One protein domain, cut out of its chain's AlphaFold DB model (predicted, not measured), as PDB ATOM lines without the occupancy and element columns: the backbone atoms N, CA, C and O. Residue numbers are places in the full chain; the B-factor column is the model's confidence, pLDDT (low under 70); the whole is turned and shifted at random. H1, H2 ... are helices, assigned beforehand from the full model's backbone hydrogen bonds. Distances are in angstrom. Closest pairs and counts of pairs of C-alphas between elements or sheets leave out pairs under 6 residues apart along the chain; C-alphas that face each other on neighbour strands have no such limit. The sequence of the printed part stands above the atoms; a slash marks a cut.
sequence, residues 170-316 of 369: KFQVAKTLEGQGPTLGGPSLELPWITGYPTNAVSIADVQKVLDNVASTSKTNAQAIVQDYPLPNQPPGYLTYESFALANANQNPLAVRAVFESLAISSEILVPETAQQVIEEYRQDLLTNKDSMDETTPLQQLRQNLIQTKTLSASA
ATOM      1  N   LYS A 170     170.851 218.476 260.778       85.81
ATOM      2  CA  LYS A 170     169.748 218.541 261.759       85.81
ATOM      3  C   LYS A 170     170.175 219.178 263.082       85.81
ATOM      4  O   LYS A 170     169.418 219.947 263.670       85.81
ATOM      5  N   PHE A 171     171.391 218.886 263.537       87.31
ATOM      6  CA  PHE A 171     171.974 219.509 264.725       87.31
ATOM      7  C   PHE A 171     172.213 221.012 264.521       87.31
ATOM      8  O   PHE A 171     171.885 221.818 265.390       87.31
ATOM      9  N   GLN A 172     172.735 221.402 263.355       91.56
ATOM     10  CA  GLN A 172     172.939 222.810 263.013       91.56
ATOM     11  C   GLN A 172     171.616 223.568 262.916       91.56
ATOM     12  O   GLN A 172     171.524 224.668 263.446       91.56
ATOM     13  N   VAL A 173     170.573 222.973 262.329       90.81
ATOM     14  CA  VAL A 173     169.242 223.591 262.255       90.81
ATOM     15  C   VAL A 173     168.739 223.947 263.653       90.81
ATOM     16  O   VAL A 173     168.400 225.103 263.884       90.81
ATOM     17  N   ALA A 174     168.783 223.021 264.619       89.81
ATOM     18  CA  ALA A 174     168.363 223.309 265.995       89.81
ATOM     19  C   ALA A 174     169.145 224.480 266.621       89.81
ATOM     20  O   ALA A 174     168.549 225.334 267.271       89.81
ATOM     21  N   LYS A 175     170.457 224.569 266.371       91.12
ATOM     22  CA  LYS A 175     171.278 225.702 266.826       91.12
ATOM     23  C   LYS A 175     170.932 227.013 266.134       91.12
ATOM     24  O   LYS A 175     170.899 228.047 266.784       91.12
ATOM     25  N   THR A 176     170.654 226.992 264.833       94.31
ATOM     26  CA  THR A 176     170.304 228.219 264.100       94.31
ATOM     27  C   THR A 176     168.989 228.828 264.571       94.31
ATOM     28  O   THR A 176     168.822 230.035 264.438       94.31
ATOM     29  N   LEU A 177     168.084 228.022 265.143       93.31
ATOM     30  CA  LEU A 177     166.814 228.480 265.713       93.31
ATOM     31  C   LEU A 177     166.975 229.187 267.070       93.31
ATOM     32  O   LEU A 177     166.007 229.756 267.575       93.31
ATOM     33  N   GLU A 178     168.167 229.171 267.670       92.94
ATOM     34  CA  GLU A 178     168.444 229.903 268.904       92.94
ATOM     35  C   GLU A 178     168.251 231.412 268.703       92.94
ATOM     36  O   GLU A 178     168.763 232.004 267.753       92.94
ATOM     37  N   GLY A 179     167.485 232.044 269.594       89.56
ATOM     38  CA  GLY A 179     167.185 233.476 269.516       89.56
ATOM     39  C   GLY A 179     166.238 233.875 268.377       89.56
ATOM     40  O   GLY A 179     165.969 235.064 268.209       89.56
ATOM     41  N   GLN A 180     165.710 232.919 267.607       90.50
ATOM     42  CA  GLN A 180     164.668 233.197 266.624       90.50
ATOM     43  C   GLN A 180     163.291 233.226 267.300       90.50
ATOM     44  O   GLN A 180     162.979 232.378 268.130       90.50
ATOM     45  N   GLY A 181     162.442 234.175 266.900       89.06
ATOM     46  CA  GLY A 181     161.048 234.266 267.344       89.06
ATOM     47  C   GLY A 181     160.835 234.861 268.746       89.06
ATOM     48  O   GLY A 181     161.784 235.149 269.475       89.06
ATOM     49  N   PRO A 182     159.569 235.105 269.126       91.62
ATOM     50  CA  PRO A 182     159.233 235.645 270.436       91.62
ATOM     51  C   PRO A 182     159.390 234.565 271.514       91.62
ATOM     52  O   PRO A 182     158.760 233.512 271.421       91.62
ATOM     53  N   THR A 183     160.179 234.844 272.553       92.00
ATOM     54  CA  THR A 183     160.228 234.019 273.770       92.00
ATOM     55  C   THR A 183     159.431 234.674 274.889       92.00
ATOM     56  O   THR A 183     159.487 235.888 275.087       92.00
ATOM     57  N   LEU A 184     158.688 233.864 275.636       91.62
ATOM     58  CA  LEU A 184     158.036 234.270 276.876       91.62
ATOM     59  C   LEU A 184     159.004 234.301 278.069       91.62
ATOM     60  O   LEU A 184     158.625 234.774 279.140       91.62
ATOM     61  N   GLY A 185     160.242 233.819 277.902       89.12
ATOM     62  CA  GLY A 185     161.202 233.664 278.995       89.12
ATOM     63  C   GLY A 185     160.739 232.641 280.038       89.12
ATOM     64  O   GLY A 185     159.832 231.852 279.783       89.12
ATOM     65  N   GLY A 186     161.367 232.631 281.213       88.81
ATOM     66  CA  GLY A 186     161.043 231.708 282.309       88.81
ATOM     67  C   GLY A 186     162.055 230.567 282.482       88.81
ATOM     68  O   GLY A 186     163.142 230.623 281.904       88.81
ATOM     69  N   PRO A 187     161.728 229.554 283.308       91.31
ATOM     70  CA  PRO A 187     162.608 228.413 283.545       91.31
ATOM     71  C   PRO A 187     162.891 227.653 282.248       91.31
ATOM     72  O   PRO A 187     161.988 227.438 281.432       91.31
ATOM     73  N   SER A 188     164.140 227.232 282.062       92.00
ATOM     74  CA  SER A 188     164.511 226.446 280.890       92.00
ATOM     75  C   SER A 188     164.169 224.973 281.074       92.00
ATOM     76  O   SER A 188     164.364 224.391 282.137       92.00
ATOM     77  N   LEU A 189     163.771 224.337 279.976       90.38
ATOM     78  CA  LEU A 189     163.840 222.899 279.810       90.38
ATOM     79  C   LEU A 189     165.325 222.513 279.782       90.38
ATOM     80  O   LEU A 189     166.023 222.725 278.792       90.38
ATOM     81  N   GLU A 190     165.848 222.039 280.906       90.62
ATOM     82  CA  GLU A 190     167.254 221.660 281.044       90.62
ATOM     83  C   GLU A 190     167.582 220.427 280.187       90.62
ATOM     84  O   GLU A 190     167.383 219.271 280.586       90.62
ATOM     85  N   LEU A 191     168.103 220.664 278.987       91.50
ATOM     86  CA  LEU A 191     168.512 219.609 278.068       91.50
ATOM     87  C   LEU A 191     170.033 219.401 278.127       91.50
ATOM     88  O   LEU A 191     170.789 220.373 278.080       91.50
ATOM     89  N   PRO A 192     170.521 218.148 278.207       91.06
ATOM     90  CA  PRO A 192     171.949 217.879 278.158       91.06
ATOM     91  C   PRO A 192     172.501 218.220 276.769       91.06
ATOM     92  O   PRO A 192     171.825 218.028 275.755       91.06
ATOM     93  N   TRP A 193     173.758 218.667 276.714       86.81
ATOM     94  CA  TRP A 193     174.419 219.129 275.484       86.81
ATOM     95  C   TRP A 193     174.396 218.102 274.336       86.81
ATOM     96  O   TRP A 193     174.361 218.477 273.165       86.81
ATOM     97  N   ILE A 194     174.348 216.801 274.659       87.06
ATOM     98  CA  ILE A 194     174.263 215.701 273.684       87.06
ATOM     99  C   ILE A 194     172.979 215.737 272.839       87.06
ATOM    100  O   ILE A 194     172.926 215.144 271.764       87.06
ATOM    101  N   THR A 195     171.941 216.447 273.292       89.25
ATOM    102  CA  THR A 195     170.691 216.611 272.532       89.25
ATOM    103  C   THR A 195     170.840 217.521 271.315       89.25
ATOM    104  O   THR A 195     170.013 217.465 270.405       89.25
ATOM    105  N   GLY A 196     171.888 218.348 271.297       89.25
ATOM    106  CA  GLY A 196     172.137 219.353 270.272       89.25
ATOM    107  C   GLY A 196     171.327 220.627 270.375       89.25
ATOM    108  O   GLY A 196     171.513 221.525 269.556       89.25
ATOM    109  N   TYR A 197     170.489 220.731 271.401       92.19
ATOM    110  CA  TYR A 197     169.851 221.983 271.756       92.19
ATOM    111  C   TYR A 197     170.852 222.904 272.464       92.19
ATOM    112  O   TYR A 197     171.691 222.419 273.235       92.19
ATOM    113  N   PRO A 198     170.786 224.224 272.222       90.31
ATOM    114  CA  PRO A 198     171.554 225.182 273.001       90.31
ATOM    115  C   PRO A 198     171.178 225.115 274.484       90.31
ATOM    116  O   PRO A 198     170.018 224.888 274.848       90.31
ATOM    117  N   THR A 199     172.172 225.295 275.351       86.06
ATOM    118  CA  THR A 199     171.977 225.218 276.799       86.06
ATOM    119  C   THR A 199     171.083 226.362 277.258       86.06
ATOM    120  O   THR A 199     171.373 227.525 277.008       86.06
ATOM    121  N   ASN A 200     170.008 226.023 277.962       83.81
ATOM    122  CA  ASN A 200     169.055 226.964 278.547       83.81
ATOM    123  C   ASN A 200     168.207 227.804 277.563       83.81
ATOM    124  O   ASN A 200     167.599 228.788 277.975       83.81
ATOM    125  N   ALA A 201     168.150 227.439 276.277       88.00
ATOM    126  CA  ALA A 201     167.439 228.231 275.265       88.00
ATOM    127  C   ALA A 201     165.949 227.870 275.097       88.00
ATOM    128  O   ALA A 201     165.178 228.663 274.557       88.00
ATOM    129  N   VAL A 202     165.524 226.681 275.536       92.69
ATOM    130  CA  VAL A 202     164.131 226.224 275.397       92.69
ATOM    131  C   VAL A 202     163.364 226.558 276.670       92.69
ATOM    132  O   VAL A 202     163.487 225.848 277.663       92.69
ATOM    133  N   SER A 203     162.550 227.615 276.653       94.62
ATOM    134  CA  SER A 203     161.693 227.949 277.796       94.62
ATOM    135  C   SER A 203     160.518 226.972 277.936       94.62
ATOM    136  O   SER A 203     159.842 226.640 276.960       94.62
ATOM    137  N   ILE A 204     160.220 226.576 279.177       94.25
ATOM    138  CA  ILE A 204     159.028 225.792 279.532       94.25
ATOM    139  C   ILE A 204     157.740 226.539 279.152       94.25
ATOM    140  O   ILE A 204     156.794 225.919 278.668       94.25
ATOM    141  N   ALA A 205     157.702 227.866 279.311       94.75
ATOM    142  CA  ALA A 205     156.531 228.677 278.967       94.75
ATOM    143  C   ALA A 205     156.273 228.703 277.452       94.75
ATOM    144  O   ALA A 205     155.122 228.665 277.013       94.75
ATOM    145  N   ASP A 206     157.341 228.713 276.648       96.12
ATOM    146  CA  ASP A 206     157.228 228.629 275.191       96.12
ATOM    147  C   ASP A 206     156.687 227.255 274.767       96.12
ATOM    148  O   ASP A 206     155.799 227.173 273.918       96.12
ATOM    149  N   VAL A 207     157.162 226.175 275.398       95.81
ATOM    150  CA  VAL A 207     156.674 224.811 275.141       95.81
ATOM    151  C   VAL A 207     155.207 224.653 275.544       95.81
ATOM    152  O   VAL A 207     154.413 224.140 274.758       95.81
ATOM    153  N   GLN A 208     154.822 225.148 276.724       95.25
ATOM    154  CA  GLN A 208     153.431 225.186 277.186       95.25
ATOM    155  C   GLN A 208     152.532 225.868 276.148       95.25
ATOM    156  O   GLN A 208     151.505 225.316 275.767       95.25
ATOM    157  N   LYS A 209     152.944 227.031 275.631       94.56
ATOM    158  CA  LYS A 209     152.168 227.779 274.635       94.56
ATOM    159  C   LYS A 209     152.007 227.020 273.317       94.56
ATOM    160  O   LYS A 209     150.952 227.118 272.693       94.56
ATOM    161  N   VAL A 210     153.019 226.259 272.891       95.00
ATOM    162  CA  VAL A 210     152.910 225.368 271.722       95.00
ATOM    163  C   VAL A 210     151.901 224.248 271.995       95.00
ATOM    164  O   VAL A 210     151.016 224.023 271.174       95.00
ATOM    165  N   LEU A 211     151.982 223.584 273.152       94.06
ATOM    166  CA  LEU A 211     151.055 222.508 273.526       94.06
ATOM    167  C   LEU A 211     149.608 223.013 273.648       94.06
ATOM    168  O   LEU A 211     148.688 222.383 273.124       94.06
ATOM    169  N   ASP A 212     149.409 224.181 274.259       92.25
ATOM    170  CA  ASP A 212     148.098 224.816 274.397       92.25
ATOM    171  C   ASP A 212     147.528 225.235 273.035       92.25
ATOM    172  O   ASP A 212     146.334 225.067 272.796       92.25
ATOM    173  N   ASN A 213     148.359 225.728 272.108       90.19
ATOM    174  CA  ASN A 213     147.920 226.065 270.750       90.19
ATOM    175  C   ASN A 213     147.428 224.824 269.992       90.19
ATOM    176  O   ASN A 213     146.396 224.882 269.329       90.19
ATOM    177  N   VAL A 214     148.122 223.691 270.135       85.88
ATOM    178  CA  VAL A 214     147.702 222.425 269.520       85.88
ATOM    179  C   VAL A 214     146.397 221.919 270.147       85.88
ATOM    180  O   VAL A 214     145.480 221.541 269.423       85.88
ATOM    181  N   ALA A 215     146.268 221.970 271.476       77.56
ATOM    182  CA  ALA A 215     145.114 221.424 272.194       77.56
ATOM    183  C   ALA A 215     143.840 222.292 272.129       77.56
ATOM    184  O   ALA A 215     142.731 221.757 272.145       77.56
ATOM    185  N   SER A 216     143.973 223.622 272.098       66.25
ATOM    186  CA  SER A 216     142.842 224.551 272.268       66.25
ATOM    187  C   SER A 216     141.975 224.732 271.025       66.25
ATOM    188  O   SER A 216     140.803 225.096 271.145       66.25
ATOM    189  N   THR A 217     142.495 224.454 269.830       53.38
ATOM    190  CA  THR A 217     141.736 224.667 268.596       53.38
ATOM    191  C   THR A 217     141.195 223.339 268.078       53.38
ATOM    192  O   THR A 217     141.952 222.430 267.750       53.38
ATOM    193  N   SER A 218     139.876 223.229 267.865       53.16
ATOM    194  CA  SER A 218     139.304 222.079 267.135       53.16
ATOM    195  C   SER A 218     139.831 221.972 265.688       53.16
ATOM    196  O   SER A 218     139.618 220.959 265.032       53.16
ATOM    197  N   LYS A 219     140.512 223.027 265.207       51.59
ATOM    198  CA  LYS A 219     141.236 223.134 263.932       51.59
ATOM    199  C   LYS A 219     142.731 222.776 264.022       51.59
ATOM    200  O   LYS A 219     143.406 222.758 263.007       51.59
ATOM    201  N   THR A 220     143.267 222.480 265.205       59.03
ATOM    202  CA  THR A 220     144.691 222.138 265.412       59.03
ATOM    203  C   THR A 220     144.884 220.814 266.136       59.03
ATOM    204  O   THR A 220     145.969 220.551 266.642       59.03
ATOM    205  N   ASN A 221     143.883 219.927 266.138       80.88
ATOM    206  CA  ASN A 221     144.179 218.507 266.332       80.88
ATOM    207  C   ASN A 221     145.271 218.126 265.317       80.88
ATOM    208  O   ASN A 221     145.244 218.628 264.190       80.88
ATOM    209  N   ALA A 222     146.227 217.272 265.680       83.12
ATOM    210  CA  ALA A 222     147.274 216.827 264.760       83.12
ATOM    211  C   ALA A 222     146.706 216.417 263.383       83.12
ATOM    212  O   ALA A 222     147.315 216.694 262.354       83.12
ATOM    213  N   GLN A 223     145.500 215.835 263.353       87.19
ATOM    214  CA  GLN A 223     144.785 215.504 262.116       87.19
ATOM    215  C   GLN A 223     144.352 216.738 261.304       87.19
ATOM    216  O   GLN A 223     144.436 216.734 260.079       87.19
ATOM    217  N   ALA A 224     143.878 217.785 261.977       88.19
ATOM    218  CA  ALA A 224     143.451 219.030 261.351       88.19
ATOM    219  C   ALA A 224     144.648 219.833 260.816       88.19
ATOM    220  O   ALA A 224     144.565 220.363 259.716       88.19
ATOM    221  N   ILE A 225     145.799 219.811 261.503       89.31
ATOM    222  CA  ILE A 225     147.046 220.421 261.001       89.31
ATOM    223  C   ILE A 225     147.430 219.835 259.636       89.31
ATOM    224  O   ILE A 225     147.780 220.575 258.721       89.31
ATOM    225  N   VAL A 226     147.321 218.515 259.476       89.75
ATOM    226  CA  VAL A 226     147.622 217.838 258.204       89.75
ATOM    227  C   VAL A 226     146.639 218.224 257.093       89.75
ATOM    228  O   VAL A 226     147.023 218.271 255.926       89.75
ATOM    229  N   GLN A 227     145.379 218.496 257.437       90.31
ATOM    230  CA  GLN A 227     144.351 218.910 256.476       90.31
ATOM    231  C   GLN A 227     144.490 220.381 256.070       90.31
ATOM    232  O   GLN A 227     144.335 220.699 254.892       90.31
ATOM    233  N   ASP A 228     144.805 221.254 257.027       91.50
ATOM    234  CA  ASP A 228     144.892 222.701 256.826       91.50
ATOM    235  C   ASP A 228     146.225 223.121 256.181       91.50
ATOM    236  O   ASP A 228     146.270 224.111 255.448       91.50
ATOM    237  N   TYR A 229     147.301 222.355 256.400       91.69
ATOM    238  CA  TYR A 229     148.647 222.637 255.882       91.69
ATOM    239  C   TYR A 229     149.230 221.464 255.065       91.69
ATOM    240  O   TYR A 229     150.256 220.892 255.447       91.69
ATOM    241  N   PRO A 230     148.615 221.085 253.925       90.44
ATOM    242  CA  PRO A 230     149.124 220.013 253.076       90.44
ATOM    243  C   PRO A 230     150.409 220.437 252.352       90.44
ATOM    244  O   PRO A 230     150.511 221.545 251.821       90.44
ATOM    245  N   LEU A 231     151.384 219.530 252.276       92.19
ATOM    246  CA  LEU A 231     152.664 219.766 251.604       92.19
ATOM    247  C   LEU A 231     152.745 218.959 250.296       92.19
ATOM    248  O   LEU A 231     152.464 217.761 250.303       92.19
ATOM    249  N   PRO A 232     153.148 219.577 249.165       87.25
ATOM    250  CA  PRO A 232     152.998 218.992 247.826       87.25
ATOM    251  C   PRO A 232     153.845 217.734 247.575       87.25
ATOM    252  O   PRO A 232     153.527 216.958 246.681       87.25
ATOM    253  N   ASN A 233     154.902 217.513 248.363       87.88
ATOM    254  CA  ASN A 233     155.859 216.415 248.183       87.88
ATOM    255  C   ASN A 233     155.876 215.432 249.366       87.88
ATOM    256  O   ASN A 233     156.875 214.745 249.579       87.88
ATOM    257  N   GLN A 234     154.814 215.391 250.172       84.50
ATOM    258  CA  GLN A 234     154.751 214.545 251.364       84.50
ATOM    259  C   GLN A 234     153.606 213.532 251.276       84.50
ATOM    260  O   GLN A 234     152.584 213.805 250.640       84.50
ATOM    261  N   PRO A 235     153.763 212.340 251.884       83.62
ATOM    262  CA  PRO A 235     152.703 211.347 251.895       83.62
ATOM    263  C   PRO A 235     151.466 211.926 252.602       83.62
ATOM    264  O   PRO A 235     151.586 212.446 253.716       83.62
ATOM    265  N   PRO A 236     150.277 211.858 251.975       88.06
ATOM    266  CA  PRO A 236     149.073 212.444 252.543       88.06
ATOM    267  C   PRO A 236     148.707 211.750 253.859       88.06
ATOM    268  O   PRO A 236     148.853 210.535 253.994       88.06
ATOM    269  N   GLY A 237     148.199 212.523 254.821       90.06
ATOM    270  CA  GLY A 237     147.699 211.991 256.092       90.06
ATOM    271  C   GLY A 237     148.737 211.859 257.209       90.06
ATOM    272  O   GLY A 237     148.381 211.390 258.287       90.06
ATOM    273  N   TYR A 238     149.982 212.290 256.994       92.94
ATOM    274  CA  TYR A 238     151.008 212.303 258.035       92.94
ATOM    275  C   TYR A 238     151.356 213.718 258.489       92.94
ATOM    276  O   TYR A 238     151.410 214.645 257.685       92.94
ATOM    277  N   LEU A 239     151.628 213.859 259.786       93.19
ATOM    278  CA  LEU A 239     152.128 215.089 260.383       93.19
ATOM    279  C   LEU A 239     153.637 215.184 260.160       93.19
ATOM    280  O   LEU A 239     154.378 214.247 260.461       93.19
ATOM    281  N   THR A 240     154.086 216.328 259.666       94.44
ATOM    282  CA  THR A 240     155.499 216.621 259.408       94.44
ATOM    283  C   THR A 240     155.937 217.867 260.146       94.44
ATOM    284  O   THR A 240     155.108 218.639 260.632       94.44
ATOM    285  N   TYR A 241     157.248 218.070 260.259       93.81
ATOM    286  CA  TYR A 241     157.755 219.232 260.978       93.81
ATOM    287  C   TYR A 241     157.310 220.532 260.308       93.81
ATOM    288  O   TYR A 241     156.921 221.467 260.996       93.81
ATOM    289  N   GLU A 242     157.325 220.591 258.978       94.38
ATOM    290  CA  GLU A 242     156.988 221.805 258.237       94.38
ATOM    291  C   GLU A 242     155.508 222.166 258.408       94.38
ATOM    292  O   GLU A 242     155.189 223.326 258.663       94.38
ATOM    293  N   SER A 243     154.603 221.182 258.347       93.81
ATOM    294  CA  SER A 243     153.171 221.409 258.599       93.81
ATOM    295  C   SER A 243     152.917 221.821 260.054       93.81
ATOM    296  O   SER A 243     152.173 222.770 260.314       93.81
ATOM    297  N   PHE A 244     153.607 221.187 261.007       94.56
ATOM    298  CA  PHE A 244     153.542 221.551 262.424       94.56
ATOM    299  C   PHE A 244     154.096 222.958 262.705       94.56
ATOM    300  O   PHE A 244     153.530 223.697 263.513       94.56
ATOM    301  N   ALA A 245     155.170 223.358 262.023       94.69
ATOM    302  CA  ALA A 245     155.765 224.683 262.138       94.69
ATOM    303  C   ALA A 245     154.861 225.773 261.550       94.69
ATOM    304  O   ALA A 245     154.693 226.816 262.177       94.69
ATOM    305  N   LEU A 246     154.216 225.518 260.405       93.69
ATOM    306  CA  LEU A 246     153.248 226.442 259.806       93.69
ATOM    307  C   LEU A 246     152.034 226.672 260.717       93.69
ATOM    308  O   LEU A 246     151.631 227.816 260.922       93.69
ATOM    309  N   ALA A 247     151.516 225.614 261.346       93.31
ATOM    310  CA  ALA A 247     150.430 225.722 262.323       93.31
ATOM    311  C   ALA A 247     150.814 226.511 263.594       93.31
ATOM    312  O   ALA A 247     149.943 226.999 264.315       93.31
ATOM    313  N   ASN A 248     152.115 226.663 263.864       94.62
ATOM    314  CA  ASN A 248     152.663 227.352 265.031       94.62
ATOM    315  C   ASN A 248     153.559 228.546 264.649       94.62
ATOM    316  O   ASN A 248     154.458 228.905 265.408       94.62
ATOM    317  N   ALA A 249     153.306 229.198 263.507       93.94
ATOM    318  CA  ALA A 249     154.191 230.231 262.948       93.94
ATOM    319  C   ALA A 249     154.469 231.435 263.878       93.94
ATOM    320  O   ALA A 249     155.495 232.093 263.746       93.94
ATOM    321  N   ASN A 250     153.577 231.717 264.835       93.56
ATOM    322  CA  ASN A 250     153.709 232.825 265.793       93.56
ATOM    323  C   ASN A 250     154.376 232.423 267.126       93.56
ATOM    324  O   ASN A 250     154.356 233.197 268.088       93.56
ATOM    325  N   GLN A 251     154.890 231.197 267.223       95.00
ATOM    326  CA  GLN A 251     155.526 230.660 268.426       95.00
ATOM    327  C   GLN A 251     157.048 230.635 268.284       95.00
ATOM    328  O   GLN A 251     157.587 230.804 267.191       95.00
ATOM    329  N   ASN A 252     157.746 230.407 269.397       96.25
ATOM    330  CA  ASN A 252     159.188 230.204 269.380       96.25
ATOM    331  C   ASN A 252     159.522 228.950 268.532       96.25
ATOM    332  O   ASN A 252     159.142 227.839 268.921       96.25
ATOM    333  N   PRO A 253     160.231 229.084 267.395       96.56
ATOM    334  CA  PRO A 253     160.523 227.974 266.494       96.56
ATOM    335  C   PRO A 253     161.387 226.889 267.147       96.56
ATOM    336  O   PRO A 253     161.246 225.713 266.802       96.56
ATOM    337  N   LEU A 254     162.234 227.247 268.120       95.88
ATOM    338  CA  LEU A 254     163.028 226.284 268.879       95.88
ATOM    339  C   LEU A 254     162.133 225.415 269.777       95.88
ATOM    340  O   LEU A 254     162.312 224.199 269.824       95.88
ATOM    341  N   ALA A 255     161.131 226.012 270.430       96.62
ATOM    342  CA  ALA A 255     160.154 225.275 271.235       96.62
ATOM    343  C   ALA A 255     159.255 224.385 270.363       96.62
ATOM    344  O   ALA A 255     159.028 223.223 270.695       96.62
ATOM    345  N   VAL A 256     158.809 224.888 269.206       96.31
ATOM    346  CA  VAL A 256     158.041 224.107 268.221       96.31
ATOM    347  C   VAL A 256     158.842 222.896 267.737       96.31
ATOM    348  O   VAL A 256     158.309 221.788 267.670       96.31
ATOM    349  N   ARG A 257     160.137 223.080 267.443       95.25
ATOM    350  CA  ARG A 257     161.040 221.987 267.063       95.25
ATOM    351  C   ARG A 257     161.225 220.981 268.195       95.25
ATOM    352  O   ARG A 257     161.127 219.787 267.931       95.25
ATOM    353  N   ALA A 258     161.436 221.447 269.425       95.38
ATOM    354  CA  ALA A 258     161.592 220.585 270.595       95.38
ATOM    355  C   ALA A 258     160.359 219.706 270.828       95.38
ATOM    356  O   ALA A 258     160.499 218.496 270.987       95.38
ATOM    357  N   VAL A 259     159.157 220.294 270.772       95.62
ATOM    358  CA  VAL A 259     157.900 219.540 270.874       95.62
ATOM    359  C   VAL A 259     157.811 218.523 269.744       95.62
ATOM    360  O   VAL A 259     157.627 217.347 270.010       95.62
ATOM    361  N   PHE A 260     158.003 218.928 268.488       95.44
ATOM    362  CA  PHE A 260     157.885 217.998 267.365       95.44
ATOM    363  C   PHE A 260     158.868 216.818 267.461       95.44
ATOM    364  O   PHE A 260     158.489 215.664 267.269       95.44
ATOM    365  N   GLU A 261     160.131 217.087 267.798       94.06
ATOM    366  CA  GLU A 261     161.156 216.048 267.925       94.06
ATOM    367  C   GLU A 261     160.958 215.137 269.141       94.06
ATOM    368  O   GLU A 261     161.461 214.014 269.134       94.06
ATOM    369  N   SER A 262     160.232 215.571 270.174       94.88
ATOM    370  CA  SER A 262     159.883 214.690 271.291       94.88
ATOM    371  C   SER A 262     158.752 213.718 270.936       94.88
ATOM    372  O   SER A 262     158.655 212.657 271.554       94.88
ATOM    373  N   LEU A 263     157.923 214.046 269.934       93.50
ATOM    374  CA  LEU A 263     156.838 213.184 269.453       93.50
ATOM    375  C   LEU A 263     157.340 212.037 268.562       93.50
ATOM    376  O   LEU A 263     156.720 210.974 268.524       93.50
ATOM    377  N   ALA A 264     158.443 212.234 267.835       84.56
ATOM    378  CA  ALA A 264     158.934 211.281 266.846       84.56
ATOM    379  C   ALA A 264     160.290 210.676 267.238       84.56
ATOM    380  O   ALA A 264     161.308 211.355 267.282       84.56
ATOM    381  N   ILE A 265     160.333 209.354 267.438       74.38
ATOM    382  CA  ILE A 265     161.527 208.638 267.938       74.38
ATOM    383  C   ILE A 265     162.666 208.537 266.892       74.38
ATOM    384  O   ILE A 265     163.761 208.081 267.211       74.38
ATOM    385  N   SER A 266     162.457 208.956 265.637       68.75
ATOM    386  CA  SER A 266     163.517 209.016 264.598       68.75
ATOM    387  C   SER A 266     163.052 209.542 263.233       68.75
ATOM    388  O   SER A 266     163.886 209.771 262.356       68.75
ATOM    389  N   SER A 267     161.746 209.714 263.019       79.50
ATOM    390  CA  SER A 267     161.173 210.119 261.734       79.50
ATOM    391  C   SER A 267     160.756 211.591 261.719       79.50
ATOM    392  O   SER A 267     160.366 212.158 262.729       79.50
ATOM    393  N   GLU A 268     160.790 212.210 260.540       85.75
ATOM    394  CA  GLU A 268     160.191 213.540 260.304       85.75
ATOM    395  C   GLU A 268     158.705 213.451 259.938       85.75
ATOM    396  O   GLU A 268     158.061 214.455 259.655       85.75
ATOM    397  N   ILE A 269     158.173 212.230 259.938       90.38
ATOM    398  CA  ILE A 269     156.819 211.876 259.541       90.38
ATOM    399  C   ILE A 269     156.199 211.126 260.716       90.38
ATOM    400  O   ILE A 269     156.771 210.140 261.195       90.38
ATOM    401  N   LEU A 270     155.047 211.593 261.179       92.12
ATOM    402  CA  LEU A 270     154.355 211.068 262.345       92.12
ATOM    403  C   LEU A 270     152.887 210.798 262.019       92.12
ATOM    404  O   LEU A 270     152.252 211.526 261.258       92.12
ATOM    405  N   VAL A 271     152.336 209.737 262.604       93.19
ATOM    406  CA  VAL A 271     150.900 209.459 262.516       93.19
ATOM    407  C   VAL A 271     150.164 210.458 263.418       93.19
ATOM    408  O   VAL A 271     150.485 210.522 264.609       93.19
ATOM    409  N   PRO A 272     149.183 211.224 262.904       92.19
ATOM    410  CA  PRO A 272     148.528 212.277 263.680       92.19
ATOM    411  C   PRO A 272     147.876 211.788 264.976       92.19
ATOM    412  O   PRO A 272     147.960 212.460 265.996       92.19
ATOM    413  N   GLU A 273     147.282 210.595 264.967       91.44
ATOM    414  CA  GLU A 273     146.657 210.000 266.156       91.44
ATOM    415  C   GLU A 273     147.675 209.754 267.281       91.44
ATOM    416  O   GLU A 273     147.448 210.144 268.425       91.44
ATOM    417  N   THR A 274     148.841 209.192 266.945       91.94
ATOM    418  CA  THR A 274     149.936 208.989 267.904       91.94
ATOM    419  C   THR A 274     150.472 210.323 268.419       91.94
ATOM    420  O   THR A 274     150.716 210.463 269.614       91.94
ATOM    421  N   ALA A 275     150.612 211.318 267.537       93.06
ATOM    422  CA  ALA A 275     151.024 212.665 267.921       93.06
ATOM    423  C   ALA A 275     150.057 213.269 268.947       93.06
ATOM    424  O   ALA A 275     150.482 213.757 269.990       93.06
ATOM    425  N   GLN A 276     148.754 213.186 268.670       92.44
ATOM    426  CA  GLN A 276     147.710 213.733 269.526       92.44
ATOM    427  C   GLN A 276     147.702 213.072 270.907       92.44
ATOM    428  O   GLN A 276     147.565 213.770 271.910       92.44
ATOM    429  N   GLN A 277     147.881 211.749 270.965       92.31
ATOM    430  CA  GLN A 277     147.962 211.023 272.230       92.31
ATOM    431  C   GLN A 277     149.143 211.513 273.080       92.31
ATOM    432  O   GLN A 277     148.956 211.848 274.245       92.31
ATOM    433  N   VAL A 278     150.340 211.611 272.495       93.06
ATOM    434  CA  VAL A 278     151.547 212.029 273.228       93.06
ATOM    435  C   VAL A 278     151.469 213.503 273.654       93.06
ATOM    436  O   VAL A 278     151.902 213.858 274.746       93.06
ATOM    437  N   ILE A 279     150.873 214.374 272.834       93.50
ATOM    438  CA  ILE A 279     150.630 215.780 273.202       93.50
ATOM    439  C   ILE A 279     149.680 215.876 274.398       93.50
ATOM    440  O   ILE A 279     149.909 216.680 275.302       93.50
ATOM    441  N   GLU A 280     148.635 215.047 274.430       92.81
ATOM    442  CA  GLU A 280     147.725 214.987 275.572       92.81
ATOM    443  C   GLU A 280     148.432 214.453 276.824       92.81
ATOM    444  O   GLU A 280     148.248 215.017 277.899       92.81
ATOM    445  N   GLU A 281     149.306 213.449 276.696       92.75
ATOM    446  CA  GLU A 281     150.151 212.961 277.798       92.75
ATOM    447  C   GLU A 281     151.027 214.087 278.378       92.75
ATOM    448  O   GLU A 281     151.042 214.295 279.593       92.75
ATOM    449  N   TYR A 282     151.665 214.899 277.528       94.69
ATOM    450  CA  TYR A 282     152.445 216.062 277.973       94.69
ATOM    451  C   TYR A 282     151.591 217.128 278.655       94.69
ATOM    452  O   TYR A 282     152.023 217.750 279.627       94.69
ATOM    453  N   ARG A 283     150.367 217.341 278.174       91.69
ATOM    454  CA  ARG A 283     149.429 218.284 278.784       91.69
ATOM    455  C   ARG A 283     148.969 217.802 280.159       91.69
ATOM    456  O   ARG A 283     148.873 218.601 281.084       91.69
ATOM    457  N   GLN A 284     148.722 216.504 280.316       91.50
ATOM    458  CA  GLN A 284     148.388 215.916 281.614       91.50
ATOM    459  C   GLN A 284     149.566 215.992 282.593       91.50
ATOM    460  O   GLN A 284     149.353 216.280 283.770       91.50
ATOM    461  N   ASP A 285     150.803 215.822 282.114       91.12
ATOM    462  CA  ASP A 285     152.023 216.028 282.908       91.12
ATOM    463  C   ASP A 285     152.126 217.485 283.399       91.12
ATOM    464  O   ASP A 285     152.414 217.741 284.568       91.12
ATOM    465  N   LEU A 286     151.796 218.458 282.545       90.00
ATOM    466  CA  LEU A 286     151.736 219.874 282.926       90.00
ATOM    467  C   LEU A 286     150.677 220.168 283.990       90.00
ATOM    468  O   LEU A 286     150.946 220.910 284.930       90.00
ATOM    469  N   LEU A 287     149.476 219.604 283.844       89.19
ATOM    470  CA  LEU A 287     148.379 219.816 284.791       89.19
ATOM    471  C   LEU A 287     148.668 219.163 286.145       89.19
ATOM    472  O   LEU A 287     148.433 219.781 287.177       89.19
ATOM    473  N   THR A 288     149.218 217.948 286.137       88.19
ATOM    474  CA  THR A 288     149.512 217.187 287.359       88.19
ATOM    475  C   THR A 288     150.602 217.864 288.191       88.19
ATOM    476  O   THR A 288     150.474 217.956 289.410       88.19
ATOM    477  N   ASN A 289     151.646 218.386 287.541       82.75
ATOM    478  CA  ASN A 289     152.771 219.019 288.234       82.75
ATOM    479  C   ASN A 289     152.534 220.503 288.566       82.75
ATOM    480  O   ASN A 289     153.342 221.115 289.259       82.75
ATOM    481  N   LYS A 290     151.438 221.113 288.092       80.94
ATOM    482  CA  LYS A 290     151.105 222.508 288.422       80.94
ATOM    483  C   LYS A 290     150.738 222.686 289.899       80.94
ATOM    484  O   LYS A 290     151.009 223.743 290.464       80.94
ATOM    485  N   ASP A 291     150.138 221.660 290.501       77.69
ATOM    486  CA  ASP A 291     149.654 221.688 291.886       77.69
ATOM    487  C   ASP A 291     150.654 221.077 292.884       77.69
ATOM    488  O   ASP A 291     150.515 221.255 294.098       77.69
ATOM    489  N   SER A 292     151.682 220.368 292.403       70.88
ATOM    490  CA  SER A 292     152.761 219.875 293.255       70.88
ATOM    491  C   SER A 292     153.696 221.029 293.610       70.88
ATOM    492  O   SER A 292     154.404 221.550 292.758       70.88
ATOM    493  N   MET A 293     153.736 221.399 294.891       60.78
ATOM    494  CA  MET A 293     154.679 222.381 295.453       60.78
ATOM    495  C   MET A 293     156.147 221.902 295.418       60.78
ATOM    496  O   MET A 293     157.039 222.600 295.897       60.78
ATOM    497  N   ASP A 294     156.393 220.703 294.892       66.94
ATOM    498  CA  ASP A 294     157.725 220.159 294.688       66.94
ATOM    499  C   ASP A 294     158.318 220.781 293.420       66.94
ATOM    500  O   ASP A 294     157.661 220.850 292.381       66.94
ATOM    501  N   GLU A 295     159.565 221.236 293.494       60.59
ATOM    502  CA  GLU A 295     160.319 221.876 292.402       60.59
ATOM    503  C   GLU A 295     160.695 220.860 291.299       60.59
ATOM    504  O   GLU A 295     161.715 220.963 290.618       60.59
ATOM    505  N   THR A 296     159.888 219.814 291.123       60.47
ATOM    506  CA  THR A 296     160.013 218.863 290.030       60.47
ATOM    507  C   THR A 296     159.731 219.592 288.724       60.47
ATOM    508  O   THR A 296     158.621 220.064 288.489       60.47
ATOM    509  N   THR A 297     160.760 219.696 287.875       71.31
ATOM    510  CA  THR A 297     160.690 220.334 286.551       71.31
ATOM    511  C   THR A 297     159.435 219.882 285.795       71.31
ATOM    512  O   THR A 297     159.355 218.691 285.469       71.31
ATOM    513  N   PRO A 298     158.483 220.784 285.483       80.69
ATOM    514  CA  PRO A 298     157.337 220.436 284.652       80.69
ATOM    515  C   PRO A 298     157.820 219.956 283.276       80.69
ATOM    516  O   PRO A 298     158.924 220.303 282.848       80.69
ATOM    517  N   LEU A 299     156.993 219.167 282.577       89.81
ATOM    518  CA  LEU A 299     157.329 218.529 281.290       89.81
ATOM    519  C   LEU A 299     158.419 217.452 281.387       89.81
ATOM    520  O   LEU A 299     159.245 217.299 280.477       89.81
ATOM    521  N   GLN A 300     158.423 216.668 282.466       91.12
ATOM    522  CA  GLN A 300     159.394 215.593 282.646       91.12
ATOM    523  C   GLN A 300     159.284 214.547 281.529       91.12
ATOM    524  O   GLN A 300     160.313 214.069 281.043       91.12
ATOM    525  N   GLN A 301     158.070 214.227 281.071       92.31
ATOM    526  CA  GLN A 301     157.873 213.251 279.991       92.31
ATOM    527  C   GLN A 301     158.425 213.748 278.650       92.31
ATOM    528  O   GLN A 301     159.127 213.014 277.952       92.31
ATOM    529  N   LEU A 302     158.178 215.015 278.309       94.38
ATOM    530  CA  LEU A 302     158.721 215.634 277.099       94.38
ATOM    531  C   LEU A 302     160.251 215.672 277.153       94.38
ATOM    532  O   LEU A 302     160.913 215.252 276.201       94.38
ATOM    533  N   ARG A 303     160.820 216.095 278.293       94.12
ATOM    534  CA  ARG A 303     162.270 216.098 278.538       94.12
ATOM    535  C   ARG A 303     162.863 214.704 278.335       94.12
ATOM    536  O   ARG A 303     163.852 214.556 277.620       94.12
ATOM    537  N   GLN A 304     162.262 213.678 278.936       93.31
ATOM    538  CA  GLN A 304     162.733 212.298 278.826       93.31
ATOM    539  C   GLN A 304     162.656 211.772 277.393       93.31
ATOM    540  O   GLN A 304     163.639 211.199 276.921       93.31
ATOM    541  N   ASN A 305     161.551 212.005 276.681       93.81
ATOM    542  CA  ASN A 305     161.395 211.557 275.294       93.81
ATOM    543  C   ASN A 305     162.400 212.239 274.363       93.81
ATOM    544  O   ASN A 305     162.998 211.580 273.511       93.81
ATOM    545  N   LEU A 306     162.640 213.537 274.554       93.19
ATOM    546  CA  LEU A 306     163.610 214.288 273.762       93.19
ATOM    547  C   LEU A 306     165.040 213.799 274.029       93.19
ATOM    548  O   LEU A 306     165.779 213.498 273.088       93.19
ATOM    549  N   ILE A 307     165.418 213.630 275.303       93.25
ATOM    550  CA  ILE A 307     166.723 213.069 275.681       93.25
ATOM    551  C   ILE A 307     166.882 211.661 275.118       93.25
ATOM    552  O   ILE A 307     167.923 211.354 274.541       93.25
ATOM    553  N   GLN A 308     165.868 210.807 275.251       92.00
ATOM    554  CA  GLN A 308     165.912 209.433 274.770       92.00
ATOM    555  C   GLN A 308     166.105 209.386 273.256       92.00
ATOM    556  O   GLN A 308     167.006 208.695 272.789       92.00
ATOM    557  N   THR A 309     165.314 210.139 272.497       89.56
ATOM    558  CA  THR A 309     165.370 210.165 271.029       89.56
ATOM    559  C   THR A 309     166.719 210.674 270.522       89.56
ATOM    560  O   THR A 309     167.337 210.073 269.634       89.56
ATOM    561  N   LYS A 310     167.239 211.751 271.123       90.19
ATOM    562  CA  LYS A 310     168.539 212.308 270.734       90.19
ATOM    563  C   LYS A 310     169.706 211.428 271.158       90.19
ATOM    564  O   LYS A 310     170.600 211.187 270.353       90.19
ATOM    565  N   THR A 311     169.676 210.892 272.376       89.25
ATOM    566  CA  THR A 311     170.716 209.977 272.867       89.25
ATOM    567  C   THR A 311     170.731 208.694 272.048       89.25
ATOM    568  O   THR A 311     171.803 208.214 271.702       89.25
ATOM    569  N   LEU A 312     169.561 208.167 271.672       88.75
ATOM    570  CA  LEU A 312     169.443 207.009 270.789       88.75
ATOM    571  C   LEU A 312     170.128 207.283 269.448       88.75
ATOM    572  O   LEU A 312     171.001 206.517 269.043       88.75
ATOM    573  N   SER A 313     169.801 208.410 268.815       85.44
ATOM    574  CA  SER A 313     170.376 208.815 267.528       85.44
ATOM    575  C   SER A 313     171.894 209.019 267.608       85.44
ATOM    576  O   SER A 313     172.637 208.493 266.781       85.44
ATOM    577  N   ALA A 314     172.374 209.721 268.640       86.25
ATOM    578  CA  ALA A 314     173.801 209.924 268.872       86.25
ATOM    579  C   ALA A 314     174.521 208.592 269.141       86.25
ATOM    580  O   ALA A 314     175.555 208.315 268.541       86.25
ATOM    581  N   SER A 315     173.955 207.730 269.991       88.19
ATOM    582  CA  SER A 315     174.537 206.425 270.318       88.19
ATOM    583  C   SER A 315     174.615 205.500 269.104       88.19
ATOM    584  O   SER A 315     175.621 204.815 268.934       88.19
ATOM    585  N   ALA A 316     173.606 205.521 268.227       86.44
ATOM    586  CA  ALA A 316     173.617 204.768 266.980       86.44
ATOM    587  C   ALA A 316     174.748 205.239 266.056       86.44
ATOM    588  O   ALA A 316     175.456 204.408 265.487       86.44
TER     589      ALA A 316
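What this domain is: This is residues 170 to 316 of the 369 residues of the protein "Hypothetical protein" of Amphiprora paludosa (UniProt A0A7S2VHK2). The longest helix, H6, runs along one side of a rounded body of crossed helices with the short helix H5 at its core. H2, H4 and H7 pack on H5, H3 packs on one end of H6 and on H4, and the loop residues 291 to 296 stick out beyond the other end of H6. The printed part has 147 residues with seven named helices, H1 to H7 in chain order, and no named strand; the class is all helix. It is compact, with a radius of gyration of the C-alphas of 14.6 A and spans of 44 by 34 by 28 A.

Where its parts are: H6, residues 272 to 290, is 26.9 A long and begins at C-alpha 272 (148.528, 212.277, 263.680). H7, residues 300 to 316, is 23.8 A long and ends at C-alpha 316 (173.617, 204.768, 266.980). H2 is residues 204 to 216, 17.8 A, and H5 residues 253 to 263, 15.5 A. H1 is residues 170 to 176, H3 222 to 228 and H4 241 to 247.

How they stand to each other: H6 touches H3 with residues 272 to 276 alone, closest C-alphas Ala 222 and Pro 272, 4.8 A. H6 and H2 touch at a steep tilt of 54 degrees, closest C-alphas Leu 211 and Ile 279, 6.7 A. H5 and H7 touch about perpendicular at 79 degrees, closest C-alphas Ser 262 and Leu 306, 4.5 A. H5 touches H2, closest C-alphas Val 207 and Ala 255, 5.3 A. H4 touches H5, closest C-alphas Tyr 241 and Phe 260, 6.5 A. H1 is close to H5 but not clearly touching, closest C-alphas Ala 174 and Leu 254, 6.8 A. In each of the seven helices every O i to N i+4 pair is within hydrogen-bond range.

The domain as a whole: The C-alphas farthest apart, of Pro 232 and Met 293, are 47.8 A apart. The printed part has no cut; the links H1 to H2 and H3 to H4 are long. The pLDDT is under 70 at residues 216 to 220, 266 and 293 to 296.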